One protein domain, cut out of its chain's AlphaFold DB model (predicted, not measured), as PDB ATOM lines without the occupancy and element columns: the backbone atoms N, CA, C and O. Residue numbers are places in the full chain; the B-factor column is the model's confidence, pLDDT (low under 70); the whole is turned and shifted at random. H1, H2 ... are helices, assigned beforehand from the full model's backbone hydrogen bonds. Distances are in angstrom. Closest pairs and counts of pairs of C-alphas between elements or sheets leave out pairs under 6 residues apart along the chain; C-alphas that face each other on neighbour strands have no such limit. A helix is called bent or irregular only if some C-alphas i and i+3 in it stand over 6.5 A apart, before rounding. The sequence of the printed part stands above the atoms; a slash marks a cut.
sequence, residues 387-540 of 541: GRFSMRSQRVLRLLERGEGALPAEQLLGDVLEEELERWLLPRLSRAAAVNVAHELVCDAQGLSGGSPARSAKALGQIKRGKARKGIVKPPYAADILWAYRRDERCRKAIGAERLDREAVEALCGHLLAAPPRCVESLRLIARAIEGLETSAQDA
ATOM      1  N   GLY A 387     450.272 464.593 452.233       88.62
ATOM      2  CA  GLY A 387     450.100 465.140 453.585       88.62
ATOM      3  C   GLY A 387     448.915 466.110 453.729       88.62
ATOM      4  O   GLY A 387     448.595 466.524 454.838       88.62
ATOM      5  N   ARG A 388     448.261 466.471 452.617       87.94
ATOM      6  CA  ARG A 388     447.034 467.282 452.562       87.94
ATOM      7  C   ARG A 388     445.760 466.441 452.579       87.94
ATOM      8  O   ARG A 388     444.672 466.976 452.802       87.94
ATOM      9  N   PHE A 389     445.868 465.143 452.311       92.50
ATOM     10  CA  PHE A 389     444.741 464.219 452.361       92.50
ATOM     11  C   PHE A 389     444.241 464.033 453.786       92.50
ATOM     12  O   PHE A 389     444.857 464.500 454.744       92.50
ATOM     13  N   SER A 390     443.078 463.407 453.934       90.38
ATOM     14  CA  SER A 390     442.524 463.153 455.259       90.38
ATOM     15  C   SER A 390     443.480 462.266 456.057       90.38
ATOM     16  O   SER A 390     444.207 461.448 455.491       90.38
ATOM     17  N   MET A 391     443.460 462.376 457.386       86.69
ATOM     18  CA  MET A 391     444.277 461.505 458.238       86.69
ATOM     19  C   MET A 391     443.997 460.020 457.976       86.69
ATOM     20  O   MET A 391     444.906 459.192 458.053       86.69
ATOM     21  N   ARG A 392     442.756 459.675 457.613       90.50
ATOM     22  CA  ARG A 392     442.385 458.319 457.212       90.50
ATOM     23  C   ARG A 392     443.077 457.905 455.915       90.50
ATOM     24  O   ARG A 392     443.751 456.878 455.917       90.50
ATOM     25  N   SER A 393     442.989 458.706 454.857       93.62
ATOM     26  CA  SER A 393     443.687 458.433 453.596       93.62
ATOM     27  C   SER A 393     445.199 458.365 453.770       93.62
ATOM     28  O   SER A 393     445.833 457.449 453.257       93.62
ATOM     29  N   GLN A 394     445.789 459.269 454.555       91.38
ATOM     30  CA  GLN A 394     447.219 459.227 454.864       91.38
ATOM     31  C   GLN A 394     447.616 457.920 455.561       91.38
ATOM     32  O   GLN A 394     448.637 457.329 455.212       91.38
ATOM     33  N   ARG A 395     446.813 457.433 456.518       89.19
ATOM     34  CA  ARG A 395     447.045 456.140 457.184       89.19
ATOM     35  C   ARG A 395     446.962 454.973 456.202       89.19
ATOM     36  O   ARG A 395     447.840 454.119 456.231       89.19
ATOM     37  N   VAL A 396     445.962 454.953 455.318       91.88
ATOM     38  CA  VAL A 396     445.813 453.894 454.302       91.88
ATOM     39  C   VAL A 396     446.973 453.913 453.305       91.88
ATOM     40  O   VAL A 396     447.529 452.866 453.002       91.88
ATOM     41  N   LEU A 397     447.400 455.088 452.839       93.50
ATOM     42  CA  LEU A 397     448.541 455.204 451.926       93.50
ATOM     43  C   LEU A 397     449.853 454.751 452.576       93.50
ATOM     44  O   LEU A 397     450.638 454.049 451.945       93.50
ATOM     45  N   ARG A 398     450.074 455.090 453.851       91.81
ATOM     46  CA  ARG A 398     451.223 454.592 454.626       91.81
ATOM     47  C   ARG A 398     451.184 453.078 454.804       91.81
ATOM     48  O   ARG A 398     452.228 452.444 454.742       91.81
ATOM     49  N   LEU A 399     449.999 452.518 455.036       90.69
ATOM     50  CA  LEU A 399     449.789 451.079 455.166       90.69
ATOM     51  C   LEU A 399     450.130 450.352 453.852       90.69
ATOM     52  O   LEU A 399     450.887 449.385 453.853       90.69
ATOM     53  N   LEU A 400     449.638 450.876 452.725       91.56
ATOM     54  CA  LEU A 400     449.932 450.357 451.388       91.56
ATOM     55  C   LEU A 400     451.426 450.407 451.056       91.56
ATOM     56  O   LEU A 400     451.971 449.424 450.566       91.56
ATOM     57  N   GLU A 401     452.095 451.516 451.374       92.00
ATOM     58  CA  GLU A 401     453.536 451.690 451.150       92.00
ATOM     59  C   GLU A 401     454.398 450.710 451.963       92.00
ATOM     60  O   GLU A 401     455.531 450.413 451.593       92.00
ATOM     61  N   ARG A 402     453.881 450.182 453.076       85.19
ATOM     62  CA  ARG A 402     454.564 449.139 453.858       85.19
ATOM     63  C   ARG A 402     454.357 447.734 453.297       85.19
ATOM     64  O   ARG A 402     455.059 446.816 453.703       85.19
ATOM     65  N   GLY A 403     453.392 447.548 452.395       83.50
ATOM     66  CA  GLY A 403     452.956 446.220 451.959       83.50
ATOM     67  C   GLY A 403     452.199 445.441 453.044       83.50
ATOM     68  O   GLY A 403     452.022 444.232 452.928       83.50
ATOM     69  N   GLU A 404     451.747 446.117 454.101       69.75
ATOM     70  CA  GLU A 404     451.036 445.511 455.224       69.75
ATOM     71  C   GLU A 404     449.528 445.591 454.958       69.75
ATOM     72  O   GLU A 404     448.898 446.606 455.217       69.75
ATOM     73  N   GLY A 405     448.895 444.555 454.412       66.00
ATOM     74  CA  GLY A 405     447.449 444.609 454.183       66.00
ATOM     75  C   GLY A 405     446.851 443.285 453.737       66.00
ATOM     76  O   GLY A 405     447.386 442.618 452.860       66.00
ATOM     77  N   ALA A 406     445.712 442.915 454.328       67.50
ATOM     78  CA  ALA A 406     444.939 441.744 453.901       67.50
ATOM     79  C   ALA A 406     444.073 442.024 452.657       67.50
ATOM     80  O   ALA A 406     443.622 441.091 451.996       67.50
ATOM     81  N   LEU A 407     443.810 443.302 452.360       80.75
ATOM     82  CA  LEU A 407     442.972 443.726 451.239       80.75
ATOM     83  C   LEU A 407     443.817 444.056 449.998       80.75
ATOM     84  O   LEU A 407     444.928 444.569 450.145       80.75
ATOM     85  N   PRO A 408     443.287 443.831 448.779       88.56
ATOM     86  CA  PRO A 408     443.971 444.205 447.546       88.56
ATOM     87  C   PRO A 408     444.273 445.707 447.492       88.56
ATOM     88  O   PRO A 408     443.391 446.535 447.733       88.56
ATOM     89  N   ALA A 409     445.504 446.065 447.119       88.00
ATOM     90  CA  ALA A 409     445.960 447.458 447.067       88.00
ATOM     91  C   ALA A 409     445.064 448.354 446.192       88.00
ATOM     92  O   ALA A 409     444.791 449.499 446.542       88.00
ATOM     93  N   GLU A 410     444.556 447.811 445.086       90.50
ATOM     94  CA  GLU A 410     443.658 448.506 444.158       90.50
ATOM     95  C   GLU A 410     442.338 448.923 444.815       90.50
ATOM     96  O   GLU A 410     441.840 450.019 444.560       90.50
ATOM     97  N   GLN A 411     441.792 448.083 445.697       92.25
ATOM     98  CA  GLN A 411     440.554 448.384 446.412       92.25
ATOM     99  C   GLN A 411     440.770 449.524 447.411       92.25
ATOM    100  O   GLN A 411     440.007 450.487 447.422       92.25
ATOM    101  N   LEU A 412     441.846 449.451 448.199       93.88
ATOM    102  CA  LEU A 412     442.193 450.488 449.173       93.88
ATOM    103  C   LEU A 412     442.496 451.832 448.498       93.88
ATOM    104  O   LEU A 412     442.074 452.877 448.988       93.88
ATOM    105  N   LEU A 413     443.183 451.820 447.353       95.44
ATOM    106  CA  LEU A 413     443.414 453.023 446.552       95.44
ATOM    107  C   LEU A 413     442.116 453.606 445.983       95.44
ATOM    108  O   LEU A 413     441.971 454.828 445.943       95.44
ATOM    109  N   GLY A 414     441.176 452.751 445.572       95.88
ATOM    110  CA  GLY A 414     439.840 453.168 445.152       95.88
ATOM    111  C   GLY A 414     439.075 453.865 446.277       95.88
ATOM    112  O   GLY A 414     438.521 454.941 446.055       95.88
ATOM    113  N   ASP A 415     439.117 453.316 447.492       95.50
ATOM    114  CA  ASP A 415     438.474 453.910 448.669       95.50
ATOM    115  C   ASP A 415     439.098 455.267 449.039       95.50
ATOM    116  O   ASP A 415     438.374 456.235 449.275       95.50
ATOM    117  N   VAL A 416     440.435 455.370 449.018       96.94
ATOM    118  CA  VAL A 416     441.159 456.639 449.235       96.94
ATOM    119  C   VAL A 416     440.777 457.675 448.177       96.94
ATOM    120  O   VAL A 416     440.536 458.838 448.499       96.94
ATOM    121  N   LEU A 417     440.678 457.263 446.911       97.75
ATOM    122  CA  LEU A 417     440.258 458.140 445.824       97.75
ATOM    123  C   LEU A 417     438.829 458.655 446.024       97.75
ATOM    124  O   LEU A 417     438.593 459.854 445.866       97.75
ATOM    125  N   GLU A 418     437.878 457.782 446.364       97.00
ATOM    126  CA  GLU A 418     436.498 458.200 446.632       97.00
ATOM    127  C   GLU A 418     436.418 459.165 447.824       97.00
ATOM    128  O   GLU A 418     435.721 460.180 447.740       97.00
ATOM    129  N   GLU A 419     437.153 458.889 448.904       96.62
ATOM    130  CA  GLU A 419     437.181 459.722 450.109       96.62
ATOM    131  C   GLU A 419     437.748 461.122 449.830       96.62
ATOM    132  O   GLU A 419     437.127 462.127 450.194       96.62
ATOM    133  N   GLU A 420     438.881 461.221 449.130       97.00
ATOM    134  CA  GLU A 420     439.486 462.522 448.825       97.00
ATOM    135  C   GLU A 420     438.694 463.311 447.774       97.00
ATOM    136  O   GLU A 420     438.595 464.535 447.884       97.00
ATOM    137  N   LEU A 421     438.054 462.650 446.801       96.94
ATOM    138  CA  LEU A 421     437.109 463.313 445.893       96.94
ATOM    139  C   LEU A 421     435.900 463.869 446.648       96.94
ATOM    140  O   LEU A 421     435.470 464.996 446.379       96.94
ATOM    141  N   GLU A 422     435.354 463.106 447.597       96.00
ATOM    142  CA  GLU A 422     434.244 463.557 448.426       96.00
ATOM    143  C   GLU A 422     434.645 464.771 449.263       96.00
ATOM    144  O   GLU A 422     433.971 465.804 449.203       96.00
ATOM    145  N   ARG A 423     435.771 464.683 449.979       94.81
ATOM    146  CA  ARG A 423     436.301 465.774 450.805       94.81
ATOM    147  C   ARG A 423     436.582 467.031 449.982       94.81
ATOM    148  O   ARG A 423     436.296 468.139 450.437       94.81
ATOM    149  N   TRP A 424     437.124 466.872 448.777       95.12
ATOM    150  CA  TRP A 424     437.491 467.981 447.901       95.12
ATOM    151  C   TRP A 424     436.266 468.643 447.248       95.12
ATOM    152  O   TRP A 424     436.074 469.859 447.362       95.12
ATOM    153  N   LEU A 425     435.424 467.870 446.559       95.62
ATOM    154  CA  LEU A 425     434.383 468.417 445.684       95.62
ATOM    155  C   LEU A 425     433.068 468.685 446.417       95.62
ATOM    156  O   LEU A 425     432.478 469.753 446.240       95.62
ATOM    157  N   LEU A 426     432.592 467.760 447.256       95.25
ATOM    158  CA  LEU A 426     431.248 467.831 447.840       95.25
ATOM    159  C   LEU A 426     430.948 469.153 448.579       95.25
ATOM    160  O   LEU A 426     429.911 469.760 448.277       95.25
ATOM    161  N   PRO A 427     431.816 469.661 449.484       94.19
ATOM    162  CA  PRO A 427     431.543 470.916 450.185       94.19
ATOM    163  C   PRO A 427     431.572 472.139 449.261       94.19
ATOM    164  O   PRO A 427     431.005 473.175 449.607       94.19
ATOM    165  N   ARG A 428     432.213 472.053 448.089       94.12
ATOM    166  CA  ARG A 428     432.304 473.165 447.133       94.12
ATOM    167  C   ARG A 428     431.162 473.188 446.136       94.12
ATOM    168  O   ARG A 428     430.648 474.260 445.834       94.12
ATOM    169  N   LEU A 429     430.706 472.019 445.701       96.12
ATOM    170  CA  LEU A 429     429.585 471.882 444.771       96.12
ATOM    171  C   LEU A 429     428.257 472.419 445.324       96.12
ATOM    172  O   LEU A 429     427.334 472.662 444.556       96.12
ATOM    173  N   SER A 430     428.158 472.629 446.637       93.38
ATOM    174  CA  SER A 430     426.979 473.233 447.272       93.38
ATOM    175  C   SER A 430     427.108 474.750 447.491       93.38
ATOM    176  O   SER A 430     426.153 475.380 447.939       93.38
ATOM    177  N   ARG A 431     428.265 475.361 447.194       94.75
ATOM    178  CA  ARG A 431     428.498 476.804 447.383       94.75
ATOM    179  C   ARG A 431     427.867 477.614 446.254       94.75
ATOM    180  O   ARG A 431     427.898 477.192 445.101       94.75
ATOM    181  N   ALA A 432     427.411 478.830 446.561       95.31
ATOM    182  CA  ALA A 432     426.793 479.737 445.586       95.31
ATOM    183  C   ALA A 432     427.654 479.959 444.327       95.31
ATOM    184  O   ALA A 432     427.122 479.997 443.223       95.31
ATOM    185  N   ALA A 433     428.983 480.028 444.471       95.50
ATOM    186  CA  ALA A 433     429.901 480.149 443.337       95.50
ATOM    187  C   ALA A 433     429.764 478.986 442.337       95.50
ATOM    188  O   ALA A 433     429.615 479.225 441.140       95.50
ATOM    189  N   ALA A 434     429.760 477.739 442.823       96.06
ATOM    190  CA  ALA A 434     429.563 476.559 441.986       96.06
ATOM    191  C   ALA A 434     428.142 476.521 441.407       96.06
ATOM    192  O   ALA A 434     427.973 476.293 440.215       96.06
ATOM    193  N   VAL A 435     427.118 476.818 442.216       96.81
ATOM    194  CA  VAL A 435     425.717 476.852 441.759       96.81
ATOM    195  C   VAL A 435     425.530 477.835 440.597       96.81
ATOM    196  O   VAL A 435     424.970 477.462 439.567       96.81
ATOM    197  N   ASN A 436     426.041 479.060 440.731       96.88
ATOM    198  CA  ASN A 436     425.912 480.108 439.718       96.88
ATOM    199  C   ASN A 436     426.604 479.711 438.412       96.88
ATOM    200  O   ASN A 436     425.983 479.769 437.353       96.88
ATOM    201  N   VAL A 437     427.846 479.219 438.493       96.44
ATOM    202  CA  VAL A 437     428.553 478.711 437.310       96.44
ATOM    203  C   VAL A 437     427.778 477.554 436.681       96.44
ATOM    204  O   VAL A 437     427.597 477.540 435.468       96.44
ATOM    205  N   ALA A 438     427.227 476.623 437.468       95.69
ATOM    206  CA  ALA A 438     426.466 475.499 436.928       95.69
ATOM    207  C   ALA A 438     425.296 475.941 436.036       95.69
ATOM    208  O   ALA A 438     425.014 475.257 435.052       95.69
ATOM    209  N   HIS A 439     424.616 477.050 436.356       94.88
ATOM    210  CA  HIS A 439     423.537 477.610 435.532       94.88
ATOM    211  C   HIS A 439     424.013 478.104 434.160       94.88
ATOM    212  O   HIS A 439     423.250 478.000 433.200       94.88
ATOM    213  N   GLU A 440     425.261 478.559 434.062       93.50
ATOM    214  CA  GLU A 440     425.908 479.025 432.831       93.50
ATOM    215  C   GLU A 440     426.477 477.859 431.992       93.50
ATOM    216  O   GLU A 440     426.694 477.990 430.785       93.50
ATOM    217  N   LEU A 441     426.706 476.690 432.608       91.19
ATOM    218  CA  LEU A 441     427.284 475.526 431.938       91.19
ATOM    219  C   LEU A 441     426.265 474.764 431.074       91.19
ATOM    220  O   LEU A 441     425.154 474.422 431.497       91.19
ATOM    221  N   VAL A 442     426.712 474.408 429.868       81.81
ATOM    222  CA  VAL A 442     426.010 473.503 428.949       81.81
ATOM    223  C   VAL A 442     426.452 472.069 429.237       81.81
ATOM    224  O   VAL A 442     427.638 471.817 429.449       81.81
ATOM    225  N   CYS A 443     425.502 471.130 429.247       76.44
ATOM    226  CA  CYS A 443     425.796 469.701 429.371       76.44
ATOM    227  C   CYS A 443     426.467 469.217 428.084       76.44
ATOM    228  O   CYS A 443     425.786 468.806 427.147       76.44
ATOM    229  N   ASP A 444     427.790 469.300 428.039       72.19
ATOM    230  CA  ASP A 444     428.577 468.873 426.895       72.19
ATOM    231  C   ASP A 444     429.630 467.847 427.326       72.19
ATOM    232  O   ASP A 444     430.564 468.154 428.070       72.19
ATOM    233  N   ALA A 445     429.440 466.605 426.876       71.19
ATOM    234  CA  ALA A 445     430.401 465.517 427.051       71.19
ATOM    235  C   ALA A 445     431.294 465.331 425.809       71.19
ATOM    236  O   ALA A 445     432.087 464.391 425.774       71.19
ATOM    237  N   GLN A 446     431.182 466.196 424.789       76.31
ATOM    238  CA  GLN A 446     432.030 466.115 423.603       76.31
ATOM    239  C   GLN A 446     433.506 466.217 424.008       76.31
ATOM    240  O   GLN A 446     433.913 467.084 424.789       76.31
ATOM    241  N   GLY A 447     434.297 465.273 423.497       78.50
ATOM    242  CA  GLY A 447     435.731 465.153 423.762       78.50
ATOM    243  C   GLY A 447     436.118 464.351 425.010       78.50
ATOM    244  O   GLY A 447     437.302 464.070 425.162       78.50
ATOM    245  N   LEU A 448     435.175 463.939 425.873       87.81
ATOM    246  CA  LEU A 448     435.483 463.096 427.035       87.81
ATOM    247  C   LEU A 448     435.215 461.618 426.738       87.81
ATOM    248  O   LEU A 448     434.066 461.169 426.748       87.81
ATOM    249  N   SER A 449     436.274 460.840 426.518       85.00
ATOM    250  CA  SER A 449     436.152 459.386 426.368       85.00
ATOM    251  C   SER A 449     435.600 458.755 427.654       85.00
ATOM    252  O   SER A 449     436.109 459.020 428.739       85.00
ATOM    253  N   GLY A 450     434.527 457.962 427.552       84.94
ATOM    254  CA  GLY A 450     433.809 457.400 428.712       84.94
ATOM    255  C   GLY A 450     432.846 458.372 429.421       84.94
ATOM    256  O   GLY A 450     432.174 457.997 430.392       84.94
ATOM    257  N   GLY A 451     432.743 459.617 428.941       85.38
ATOM    258  CA  GLY A 451     431.775 460.614 429.397       85.38
ATOM    259  C   GLY A 451     430.330 460.219 429.070       85.38
ATOM    260  O   GLY A 451     430.066 459.539 428.080       85.38
ATOM    261  N   SER A 452     429.367 460.652 429.888       90.06
ATOM    262  CA  SER A 452     427.940 460.422 429.623       90.06
ATOM    263  C   SER A 452     427.144 461.724 429.759       90.06
ATOM    264  O   SER A 452     427.064 462.273 430.862       90.06
ATOM    265  N   PRO A 453     426.476 462.206 428.690       87.31
ATOM    266  CA  PRO A 453     425.625 463.395 428.765       87.31
ATOM    267  C   PRO A 453     424.534 463.286 429.838       87.31
ATOM    268  O   PRO A 453     424.249 464.256 430.535       87.31
ATOM    269  N   ALA A 454     423.962 462.092 430.028       90.94
ATOM    270  CA  ALA A 454     422.944 461.843 431.049       90.94
ATOM    271  C   ALA A 454     423.510 461.947 432.476       90.94
ATOM    272  O   ALA A 454     422.871 462.514 433.367       90.94
ATOM    273  N   ARG A 455     424.724 461.425 432.697       92.94
ATOM    274  CA  ARG A 455     425.421 461.491 433.988       92.94
ATOM    275  C   ARG A 455     425.822 462.931 434.323       92.94
ATOM    276  O   ARG A 455     425.512 463.395 435.422       92.94
ATOM    277  N   SER A 456     426.369 463.658 433.347       91.38
ATOM    278  CA  SER A 456     426.676 465.089 433.449       91.38
ATOM    279  C   SER A 456     425.425 465.927 433.753       91.38
ATOM    280  O   SER A 456     425.409 466.680 434.729       91.38
ATOM    281  N   ALA A 457     424.325 465.724 433.018       93.12
ATOM    282  CA  ALA A 457     423.063 466.431 433.252       93.12
ATOM    283  C   ALA A 457     422.494 466.168 434.655       93.12
ATOM    284  O   ALA A 457     422.042 467.093 435.337       93.12
ATOM    285  N   LYS A 458     422.566 464.919 435.132       94.50
ATOM    286  CA  LYS A 458     422.150 464.549 436.491       94.50
ATOM    287  C   LYS A 458     423.008 465.228 437.561       94.50
ATOM    288  O   LYS A 458     422.453 465.706 438.553       94.50
ATOM    289  N   ALA A 459     424.330 465.266 437.382       94.31
ATOM    290  CA  ALA A 459     425.250 465.924 438.307       94.31
ATOM    291  C   ALA A 459     425.004 467.439 438.358       94.31
ATOM    292  O   ALA A 459     424.720 467.984 439.428       94.31
ATOM    293  N   LEU A 460     425.004 468.105 437.198       94.75
ATOM    294  CA  LEU A 460     424.759 469.544 437.085       94.75
ATOM    295  C   LEU A 460     423.369 469.926 437.608       94.75
ATOM    296  O   LEU A 460     423.234 470.934 438.293       94.75
ATOM    297  N   GLY A 461     422.342 469.104 437.378       95.44
ATOM    298  CA  GLY A 461     421.002 469.328 437.928       95.44
ATOM    299  C   GLY A 461     420.925 469.230 439.459       95.44
ATOM    300  O   GLY A 461     420.052 469.843 440.075       95.44
ATOM    301  N   GLN A 462     421.809 468.471 440.113       96.00
ATOM    302  CA  GLN A 462     421.924 468.483 441.580       96.00
ATOM    303  C   GLN A 462     422.673 469.719 442.079       96.00
ATOM    304  O   GLN A 462     422.226 470.335 443.048       96.00
ATOM    305  N   ILE A 463     423.747 470.107 441.387       96.62
ATOM    306  CA  ILE A 463     424.546 471.296 441.711       96.62
ATOM    307  C   ILE A 463     423.703 472.570 441.566       96.62
ATOM    308  O   ILE A 463     423.615 473.332 442.516       96.62
ATOM    309  N   LYS A 464     422.972 472.754 440.458       96.62
ATOM    310  CA  LYS A 464     422.049 473.892 440.235       96.62
ATOM    311  C   LYS A 464     421.011 474.067 441.350       96.62
ATOM    312  O   LYS A 464     420.554 475.166 441.620       96.62
ATOM    313  N   ARG A 465     420.621 472.974 442.013       95.44
ATOM    314  CA  ARG A 465     419.667 472.999 443.135       95.44
ATOM    315  C   ARG A 465     420.330 473.242 444.494       95.44
ATOM    316  O   ARG A 465     419.617 473.241 445.493       95.44
ATOM    317  N   GLY A 466     421.659 473.352 444.554       92.19
ATOM    318  CA  GLY A 466     422.429 473.408 445.799       92.19
ATOM    319  C   GLY A 466     422.318 472.134 446.646       92.19
ATOM    320  O   GLY A 466     422.507 472.177 447.854       92.19
ATOM    321  N   LYS A 467     421.947 470.995 446.038       94.12
ATOM    322  CA  LYS A 467     421.656 469.723 446.729       94.12
ATOM    323  C   LYS A 467     422.592 468.608 446.256       94.12
ATOM    324  O   LYS A 467     422.131 467.503 445.952       94.12
ATOM    325  N   ALA A 468     423.887 468.903 446.146       93.50
ATOM    326  CA  ALA A 468     424.908 467.913 445.813       93.50
ATOM    327  C   ALA A 468     424.963 466.811 446.888       93.50
ATOM    328  O   ALA A 468     424.924 467.091 448.084       93.50
ATOM    329  N   ARG A 469     425.026 465.544 446.466       94.00
ATOM    330  CA  ARG A 469     425.092 464.370 447.356       94.00
ATOM    331  C   ARG A 469     426.370 463.573 447.101       94.00
ATOM    332  O   ARG A 469     426.887 463.594 445.989       94.00
ATOM    333  N   LYS A 470     426.801 462.766 448.077       91.50
ATOM    334  CA  LYS A 470     427.987 461.888 447.977       91.50
ATOM    335  C   LYS A 470     428.048 461.057 446.684       91.50
ATOM    336  O   LYS A 470     429.099 460.870 446.091       91.50
ATOM    337  N   GLY A 471     426.900 460.613 446.167       91.19
ATOM    338  CA  GLY A 471     426.854 459.825 444.931       91.19
ATOM    339  C   GLY A 471     427.359 460.541 443.667       91.19
ATOM    340  O   GLY A 471     427.766 459.854 442.735       91.19
ATOM    341  N   ILE A 472     427.345 461.883 443.610       93.19
ATOM    342  CA  ILE A 472     427.812 462.638 442.428       93.19
ATOM    343  C   ILE A 472     429.300 463.007 442.476       93.19
ATOM    344  O   ILE A 472     429.788 463.624 441.539       93.19
ATOM    345  N   VAL A 473     430.022 462.638 443.533       93.31
ATOM    346  CA  VAL A 473     431.479 462.849 443.645       93.31
ATOM    347  C   VAL A 473     432.277 461.553 443.468       93.31
ATOM    348  O   VAL A 473     433.498 461.570 443.537       93.31
ATOM    349  N   LYS A 474     431.604 460.437 443.150       94.94
ATOM    350  CA  LYS A 474     432.257 459.188 442.721       94.94
ATOM    351  C   LYS A 474     433.008 459.374 441.394       94.94
ATOM    352  O   LYS A 474     432.550 460.191 440.589       94.94
ATOM    353  N   PRO A 475     434.059 458.581 441.095       96.44
ATOM    354  CA  PRO A 475     434.989 458.850 439.994       96.44
ATOM    355  C   PRO A 475     434.325 459.196 438.647       96.44
ATOM    356  O   PRO A 475     434.637 460.259 438.104       96.44
ATOM    357  N   PRO A 476     433.319 458.449 438.140       95.44
ATOM    358  CA  PRO A 476     432.714 458.776 436.847       95.44
ATOM    359  C   PRO A 476     431.903 460.081 436.848       95.44
ATOM    360  O   PRO A 476     431.852 460.784 435.842       95.44
ATOM    361  N   TYR A 477     431.249 460.410 437.966       95.81
ATOM    362  CA  TYR A 477     430.509 461.668 438.098       95.81
ATOM    363  C   TYR A 477     431.457 462.845 438.346       95.81
ATOM    364  O   TYR A 477     431.265 463.905 437.755       95.81
ATOM    365  N   ALA A 478     432.496 462.653 439.165       96.88
ATOM    366  CA  ALA A 478     433.534 463.649 439.394       96.88
ATOM    367  C   ALA A 478     434.222 464.041 438.080       96.88
ATOM    368  O   ALA A 478     434.385 465.230 437.824       96.88
ATOM    369  N   ALA A 479     434.527 463.070 437.212       96.94
ATOM    370  CA  ALA A 479     435.082 463.327 435.885       96.94
ATOM    371  C   ALA A 479     434.174 464.228 435.032       96.94
ATOM    372  O   ALA A 479     434.645 465.226 434.494       96.94
ATOM    373  N   ASP A 480     432.873 463.932 434.946       94.56
ATOM    374  CA  ASP A 480     431.933 464.747 434.163       94.56
ATOM    375  C   ASP A 480     431.760 466.164 434.736       94.56
ATOM    376  O   ASP A 480     431.588 467.125 433.983       94.56
ATOM    377  N   ILE A 481     431.794 466.306 436.066       95.31
ATOM    378  CA  ILE A 481     431.730 467.608 436.742       95.31
ATOM    379  C   ILE A 481     432.994 468.407 436.430       95.31
ATOM    380  O   ILE A 481     432.900 469.524 435.927       95.31
ATOM    381  N   LEU A 482     434.173 467.837 436.678       96.19
ATOM    382  CA  LEU A 482     435.459 468.474 436.394       96.19
ATOM    383  C   LEU A 482     435.557 468.887 434.921       96.19
ATOM    384  O   LEU A 482     435.956 470.012 434.620       96.19
ATOM    385  N   TRP A 483     435.085 468.030 434.014       95.69
ATOM    386  CA  TRP A 483     435.025 468.325 432.589       95.69
ATOM    387  C   TRP A 483     434.157 469.546 432.301       95.69
ATOM    388  O   TRP A 483     434.595 470.448 431.589       95.69
ATOM    389  N   ALA A 484     432.954 469.627 432.873       94.00
ATOM    390  CA  ALA A 484     432.057 470.761 432.661       94.00
ATOM    391  C   ALA A 484     432.667 472.089 433.154       94.00
ATOM    392  O   ALA A 484     432.519 473.116 432.494       94.00
ATOM    393  N   TYR A 485     433.406 472.060 434.265       94.81
ATOM    394  CA  TYR A 485     434.017 473.243 434.881       94.81
ATOM    395  C   TYR A 485     435.415 473.598 434.338       94.81
ATOM    396  O   TYR A 485     436.015 474.570 434.793       94.81
ATOM    397  N   ARG A 486     435.953 472.868 433.350       94.06
ATOM    398  CA  ARG A 486     437.336 473.072 432.869       94.06
ATOM    399  C   ARG A 486     437.567 474.348 432.048       94.06
ATOM    400  O   ARG A 486     438.719 474.754 431.896       94.06
ATOM    401  N   ARG A 487     436.496 474.940 431.491       88.06
ATOM    402  CA  ARG A 487     436.526 475.936 430.393       88.06
ATOM    403  C   ARG A 487     437.440 477.131 430.659       88.06
ATOM    404  O   ARG A 487     438.264 477.460 429.814       88.06
ATOM    405  N   ASP A 488     437.304 477.748 431.825       90.44
ATOM    406  CA  ASP A 488     438.070 478.924 432.227       90.44
ATOM    407  C   ASP A 488     438.417 478.874 433.724       90.44
ATOM    408  O   ASP A 488     437.971 477.994 434.467       90.44
ATOM    409  N   GLU A 489     439.264 479.804 434.163       92.38
ATOM    410  CA  GLU A 489     439.732 479.871 435.548       92.38
ATOM    411  C   GLU A 489     438.596 480.151 436.540       92.38
ATOM    412  O   GLU A 489     438.584 479.569 437.624       92.38
ATOM    413  N   ARG A 490     437.600 480.972 436.169       95.06
ATOM    414  CA  ARG A 490     436.431 481.266 437.018       95.06
ATOM    415  C   ARG A 490     435.659 479.985 437.323       95.06
ATOM    416  O   ARG A 490     435.301 479.750 438.478       95.06
ATOM    417  N   CYS A 491     435.431 479.154 436.309       94.38
ATOM    418  CA  CYS A 491     434.771 477.867 436.467       94.38
ATOM    419  C   CYS A 491     435.594 476.945 437.375       94.38
ATOM    420  O   CYS A 491     435.078 476.453 438.377       94.38
ATOM    421  N   ARG A 492     436.892 476.771 437.103       95.00
ATOM    422  CA  ARG A 492     437.748 475.905 437.933       95.00
ATOM    423  C   ARG A 492     437.814 476.378 439.387       95.00
ATOM    424  O   ARG A 492     437.651 475.567 440.298       95.00
ATOM    425  N   LYS A 493     437.940 477.687 439.618       94.50
ATOM    426  CA  LYS A 493     437.941 478.301 440.954       94.50
ATOM    427  C   LYS A 493     436.644 478.051 441.723       94.50
ATOM    428  O   LYS A 493     436.679 477.820 442.930       94.50
ATOM    429  N   ALA A 494     435.493 478.036 441.046       94.81
ATOM    430  CA  ALA A 494     434.201 477.790 441.689       94.81
ATOM    431  C   ALA A 494     434.118 476.414 442.380       94.81
ATOM    432  O   ALA A 494     433.408 476.270 443.378       94.81
ATOM    433  N   ILE A 495     434.872 475.426 441.887       94.62
ATOM    434  CA  ILE A 495     434.957 474.073 442.455       94.62
ATOM    435  C   ILE A 495     436.309 473.773 443.111       94.62
ATOM    436  O   ILE A 495     436.559 472.632 443.490       94.62
ATOM    437  N   GLY A 496     437.168 474.781 443.291       92.81
ATOM    438  CA  GLY A 496     438.460 474.610 443.951       92.81
ATOM    439  C   GLY A 496     439.487 473.813 443.146       92.81
ATOM    440  O   GLY A 496     440.235 473.027 443.731       92.81
ATOM    441  N   ALA A 497     439.444 473.937 441.819       94.94
ATOM    442  CA  ALA A 497     440.351 473.309 440.862       94.94
ATOM    443  C   ALA A 497     441.259 474.334 440.153       94.94
ATOM    444  O   ALA A 497     441.847 474.025 439.124       94.94
ATOM    445  N   GLU A 498     441.373 475.562 440.664       93.31
ATOM    446  CA  GLU A 498     442.130 476.665 440.054       93.31
ATOM    447  C   GLU A 498     443.623 476.366 439.857       93.31
ATOM    448  O   GLU A 498     444.230 476.885 438.925       93.31
ATOM    449  N   ARG A 499     444.201 475.486 440.686       92.50
ATOM    450  CA  ARG A 499     445.603 475.037 440.583       92.50
ATOM    451  C   ARG A 499     445.837 473.972 439.517       92.50
ATOM    452  O   ARG A 499     446.981 473.609 439.243       92.50
ATOM    453  N   LEU A 500     444.761 473.436 438.950       95.00
ATOM    454  CA  LEU A 500     444.825 472.561 437.795       95.00
ATOM    455  C   LEU A 500     444.591 473.424 436.558       95.00
ATOM    456  O   LEU A 500     443.548 474.067 436.413       95.00
ATOM    457  N   ASP A 501     445.573 473.452 435.663       94.69
ATOM    458  CA  ASP A 501     445.351 473.960 434.317       94.69
ATOM    459  C   ASP A 501     444.370 473.047 433.557       94.69
ATOM    460  O   ASP A 501     443.914 472.006 434.042       94.69
ATOM    461  N   ARG A 502     443.989 473.472 432.353       93.81
ATOM    462  CA  ARG A 502     443.020 472.732 431.546       93.81
ATOM    463  C   ARG A 502     443.496 471.310 431.238       93.81
ATOM    464  O   ARG A 502     442.693 470.390 431.343       93.81
ATOM    465  N   GLU A 503     444.766 471.132 430.891       95.50
ATOM    466  CA  GLU A 503     445.337 469.830 430.536       95.50
ATOM    467  C   GLU A 503     445.320 468.873 431.734       95.50
ATOM    468  O   GLU A 503     444.889 467.728 431.612       95.50
ATOM    469  N   ALA A 504     445.683 469.357 432.921       96.12
ATOM    470  CA  ALA A 504     445.638 468.597 434.162       96.12
ATOM    471  C   ALA A 504     444.208 468.171 434.535       96.12
ATOM    472  O   ALA A 504     444.007 467.049 435.004       96.12
ATOM    473  N   VAL A 505     443.206 469.033 434.311       96.56
ATOM    474  CA  VAL A 505     441.793 468.659 434.495       96.56
ATOM    475  C   VAL A 505     441.379 467.586 433.487       96.56
ATOM    476  O   VAL A 505     440.759 466.599 433.877       96.56
ATOM    477  N   GLU A 506     441.734 467.740 432.210       95.62
ATOM    478  CA  GLU A 506     441.407 466.763 431.163       95.62
ATOM    479  C   GLU A 506     442.069 465.397 431.438       95.62
ATOM    480  O   GLU A 506     441.402 464.362 431.346       95.62
ATOM    481  N   ALA A 507     443.329 465.386 431.890       97.06
ATOM    482  CA  ALA A 507     444.037 464.182 432.322       97.06
ATOM    483  C   ALA A 507     443.368 463.518 433.537       97.06
ATOM    484  O   ALA A 507     443.134 462.308 433.523       97.06
ATOM    485  N   LEU A 508     442.997 464.298 434.564       97.75
ATOM    486  CA  LEU A 508     442.274 463.787 435.733       97.75
ATOM    487  C   LEU A 508     440.945 463.141 435.322       97.75
ATOM    488  O   LEU A 508     440.654 462.023 435.741       97.75
ATOM    489  N   CYS A 509     440.162 463.791 434.457       97.19
ATOM    490  CA  CYS A 509     438.923 463.219 433.929       97.19
ATOM    491  C   CYS A 509     439.168 461.881 433.211       97.19
ATOM    492  O   CYS A 509     438.425 460.925 433.439       97.19
ATOM    493  N   GLY A 510     440.219 461.789 432.387       96.56
ATOM    494  CA  GLY A 510     440.605 460.548 431.710       96.56
ATOM    495  C   GLY A 510     440.998 459.427 432.679       96.56
ATOM    496  O   GLY A 510     440.573 458.286 432.507       96.56
ATOM    497  N   HIS A 511     441.752 459.744 433.733       97.50
ATOM    498  CA  HIS A 511     442.156 458.782 434.762       97.50
ATOM    499  C   HIS A 511     440.972 458.243 435.575       97.50
ATOM    500  O   HIS A 511     440.902 457.039 435.830       97.50
ATOM    501  N   LEU A 512     440.026 459.114 435.934       97.50
ATOM    502  CA  LEU A 512     438.821 458.759 436.690       97.50
ATOM    503  C   LEU A 512     437.834 457.888 435.893       97.50
ATOM    504  O   LEU A 512     437.040 457.166 436.498       97.50
ATOM    505  N   LEU A 513     437.858 457.970 434.559       96.25
ATOM    506  CA  LEU A 513     436.982 457.203 433.660       96.25
ATOM    507  C   LEU A 513     437.610 455.918 433.113       96.25
ATOM    508  O   LEU A 513     436.920 455.154 432.435       96.25
ATOM    509  N   ALA A 514     438.887 455.658 433.401       95.00
ATOM    510  CA  ALA A 514     439.511 454.380 433.079       95.00
ATOM    511  C   ALA A 514     438.802 453.216 433.805       95.00
ATOM    512  O   ALA A 514     438.200 453.397 434.864       95.00
ATOM    513  N   ALA A 515     438.872 452.012 433.231       91.25
ATOM    514  CA  ALA A 515     438.298 450.796 433.805       91.25
ATOM    515  C   ALA A 515     439.406 449.744 434.032       91.25
ATOM    516  O   ALA A 515     439.794 449.084 433.066       91.25
ATOM    517  N   PRO A 516     439.920 449.580 435.272       91.56
ATOM    518  CA  PRO A 516     439.595 450.346 436.487       91.56
ATOM    519  C   PRO A 516     440.195 451.773 436.491       91.56
ATOM    520  O   PRO A 516     441.089 452.059 435.688       91.56
ATOM    521  N   PRO A 517     439.726 452.679 437.379       94.75
ATOM    522  CA  PRO A 517     440.278 454.028 437.494       94.75
ATOM    523  C   PRO A 517     441.775 454.022 437.810       94.75
ATOM    524  O   PRO A 517     442.251 453.251 438.646       94.75
ATOM    525  N   ARG A 518     442.520 454.943 437.191       96.62
ATOM    526  CA  ARG A 518     443.952 455.157 437.458       96.62
ATOM    527  C   ARG A 518     444.128 455.943 438.758       96.62
ATOM    528  O   ARG A 518     444.219 457.174 438.757       96.62
ATOM    529  N   CYS A 519     444.051 455.230 439.883       97.06
ATOM    530  CA  CYS A 519     443.900 455.831 441.209       97.06
ATOM    531  C   CYS A 519     445.103 456.688 441.617       97.06
ATOM    532  O   CYS A 519     444.915 457.815 442.068       97.06
ATOM    533  N   VAL A 520     446.330 456.204 441.410       96.62
ATOM    534  CA  VAL A 520     447.558 456.923 441.796       96.62
ATOM    535  C   VAL A 520     447.681 458.240 441.033       96.62
ATOM    536  O   VAL A 520     447.891 459.297 441.626       96.62
ATOM    537  N   GLU A 521     447.507 458.202 439.716       97.62
ATOM    538  CA  GLU A 521     447.590 459.379 438.860       97.62
ATOM    539  C   GLU A 521     446.472 460.379 439.166       97.62
ATOM    540  O   GLU A 521     446.698 461.590 439.130       97.62
ATOM    541  N   SER A 522     445.281 459.886 439.520       98.06
ATOM    542  CA  SER A 522     444.175 460.732 439.979       98.06
ATOM    543  C   SER A 522     444.511 461.419 441.305       98.06
ATOM    544  O   SER A 522     444.370 462.635 441.418       98.06
ATOM    545  N   LEU A 523     445.021 460.672 442.290       97.81
ATOM    546  CA  LEU A 523     445.400 461.198 443.605       97.81
ATOM    547  C   LEU A 523     446.504 462.257 443.505       97.81
ATOM    548  O   LEU A 523     446.394 463.301 444.142       97.81
ATOM    549  N   ARG A 524     447.514 462.061 442.650       97.00
ATOM    550  CA  ARG A 524     448.560 463.072 442.397       97.00
ATOM    551  C   ARG A 524     447.982 464.409 441.925       97.00
ATOM    552  O   ARG A 524     448.410 465.470 442.374       97.00
ATOM    553  N   LEU A 525     446.996 464.374 441.029       96.88
ATOM    554  CA  LEU A 525     446.335 465.587 440.535       96.88
ATOM    555  C   LEU A 525     445.406 466.198 441.594       96.88
ATOM    556  O   LEU A 525     445.376 467.417 441.753       96.88
ATOM    557  N   ILE A 526     444.712 465.377 442.383       96.69
ATOM    558  CA  ILE A 526     443.879 465.849 443.500       96.69
ATOM    559  C   ILE A 526     444.738 466.543 444.574       96.69
ATOM    560  O   ILE A 526     444.378 467.626 445.037       96.69
ATOM    561  N   ALA A 527     445.907 465.996 444.921       94.50
ATOM    562  CA  ALA A 527     446.826 466.590 445.899       94.50
ATOM    563  C   ALA A 527     447.302 468.001 445.499       94.50
ATOM    564  O   ALA A 527     447.451 468.876 446.360       94.50
ATOM    565  N   ARG A 528     447.491 468.245 444.193       93.44
ATOM    566  CA  ARG A 528     447.788 469.577 443.635       93.44
ATOM    567  C   ARG A 528     446.605 470.536 443.781       93.44
ATOM    568  O   ARG A 528     446.795 471.703 444.113       93.44
ATOM    569  N   ALA A 529     445.381 470.058 443.563       91.62
ATOM    570  CA  ALA A 529     444.182 470.890 443.667       91.62
ATOM    571  C   ALA A 529     443.859 471.322 445.110       91.62
ATOM    572  O   ALA A 529     443.295 472.393 445.331       91.62
ATOM    573  N   ILE A 530     444.219 470.506 446.103       88.00
ATOM    574  CA  ILE A 530     443.913 470.750 447.524       88.00
ATOM    575  C   ILE A 530     444.860 471.782 448.176       88.00
ATOM    576  O   ILE A 530     444.508 472.366 449.199       88.00
ATOM    577  N   GLU A 531     446.012 472.091 447.573       69.06
ATOM    578  CA  GLU A 531     447.132 472.879 448.134       69.06
ATOM    579  C   GLU A 531     446.823 474.342 448.562       69.06
ATOM    580  O   GLU A 531     447.706 475.047 449.041       69.06
ATOM    581  N   GLY A 532     445.582 474.825 448.450       57.53
ATOM    582  CA  GLY A 532     445.153 476.162 448.900       57.53
ATOM    583  C   GLY A 532     443.986 476.188 449.890       57.53
ATOM    584  O   GLY A 532     443.433 477.254 450.132       57.53
ATOM    585  N   LEU A 533     443.558 475.037 450.415       59.03
ATOM    586  CA  LEU A 533     442.342 474.950 451.232       59.03
ATOM    587  C   LEU A 533     442.520 475.351 452.702       59.03
ATOM    588  O   LEU A 533     441.585 475.896 453.288       59.03
ATOM    589  N   GLU A 534     443.687 475.081 453.292       52.38
ATOM    590  CA  GLU A 534     443.911 475.229 454.741       52.38
ATOM    591  C   GLU A 534     444.085 476.695 455.174       52.38
ATOM    592  O   GLU A 534     443.661 477.059 456.265       52.38
ATOM    593  N   THR A 535     444.590 477.571 454.302       43.50
ATOM    594  CA  THR A 535     444.790 478.998 454.614       43.50
ATOM    595  C   THR A 535     443.472 479.765 454.759       43.50
ATOM    596  O   THR A 535     443.333 480.612 455.631       43.50
ATOM    597  N   SER A 536     442.448 479.421 453.976       42.78
ATOM    598  CA  SER A 536     441.156 480.132 453.993       42.78
ATOM    599  C   SER A 536     440.227 479.793 455.172       42.78
ATOM    600  O   SER A 536     439.187 480.429 455.314       42.78
ATOM    601  N   ALA A 537     440.562 478.800 456.005       41.84
ATOM    602  CA  ALA A 537     439.786 478.476 457.208       41.84
ATOM    603  C   ALA A 537     440.243 479.266 458.449       41.84
ATOM    604  O   ALA A 537     439.447 479.439 459.367       41.84
ATOM    605  N   GLN A 538     441.484 479.770 458.472       36.97
ATOM    606  CA  GLN A 538     441.991 480.626 459.553       36.97
ATOM    607  C   GLN A 538     441.571 482.096 459.399       36.97
ATOM    608  O   GLN A 538     441.389 482.768 460.406       36.97
ATOM    609  N   ASP A 539     441.312 482.568 458.177       33.38
ATOM    610  CA  ASP A 539     440.856 483.947 457.915       33.38
ATOM    611  C   ASP A 539     439.330 484.147 458.070       33.38
ATOM    612  O   ASP A 539     438.813 485.239 457.831       33.38
ATOM    613  N   ALA A 540     438.585 483.098 458.435       34.88
ATOM    614  CA  ALA A 540     437.127 483.131 458.603       34.88
ATOM    615  C   ALA A 540     436.665 482.936 460.064       34.88
ATOM    616  O   ALA A 540     435.474 482.699 460.288       34.88
TER     617      ALA A 540
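Overview. This is residues 387 to 540 of the 541 residues of an uncharacterized protein of Candidatus Hydrogenedentes bacterium (UniProt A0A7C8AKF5). Four helices, H2, H5, H7 and H8, make a bundle; H1 folds back on the long H2 at one end of the longest axis, while H3, H4 and H6 gather at the other end, where H4 crosses H5. A tail, residues 535 to 540, of which 535 to 538 belong to H9, sticks out. The printed part has 154 residues with nine named helices, H1 to H9 along the chain, and no named strand: the class is all helix. The whole is compact, with a radius of gyration of the C-alphas of 15.2 A and spans of 47 by 40 by 27 A.

Arrangement. H1, residues 391 to 402, and H2, residues 409 to 429, form a helical hairpin at a shallow tilt of 23 degrees; their closest C-alphas, of Ser 393 and Val 416, are 5.4 A apart. H3, residues 432 to 440, and H4, residues 453 to 463, form another, at a steep tilt of 38 degrees, closest at Val 435 and Ile 463, C-alphas 5.7 A apart. H5, residues 475 to 484, touches H4 about perpendicular, at 81 degrees, with the C-alphas of Ser 456 and Asp 480 closest, 5.3 A apart. With residues 417 to 425 alone H2 touches H5, the same way at a steep tilt of 39 degrees; the closest C-alphas, of Glu 418 and Pro 475, are 6.8 A apart. H6, residues 489 to 494, touches H3, with the C-alphas of Ala 434 and Ala 494 closest, 4.8 A apart. H7, residues 502 to 513, touches H5, opposite ways at a shallow tilt of 27 degrees, closest at Ala 479 and Cys 509, C-alphas 4.3 A apart. H8, residues 519 to 530, forms a helical hairpin with H7 at a steep tilt of 40 degrees; the closest C-alphas, of Leu 508 and Ser 522, are 5.6 A apart. H8 also touches H2, the same way at a shallow tilt of 29 degrees, with the C-alphas of Leu 413 and Cys 519 closest, 6.1 A apart. H9, residues 535 to 538, touches no helix. Every O i to N i+4 pair is within hydrogen-bond range in H1, H4, H5, H6, H7 and H8, against 15 of 17 in H2 and 4 of 5 in H3; H9 is too short for such a pair.

Along the chain. H1 begins at C-alpha 391, (444.277, 461.505, 458.238), and is 16.7 A long. H2, 29.5 A long, has a kink of 26 degrees near residue 423 and is irregular: C-alphas 424 and 427 are 7.0 A apart. H7 measures 16.8 A and H8 16.2 A. H9 ends at C-alpha 538, (441.991, 480.626, 459.553).

Size, cuts and confidence. The two C-alphas farthest apart, of Glu 404 and Glu 440, are 47.5 A apart. The printed part has no cut; the links H3 to H4 and H4 to H5 are long. Mean pLDDT of the printed part is 89.5, with residues 404 to 406 and 531 to 540 under 70.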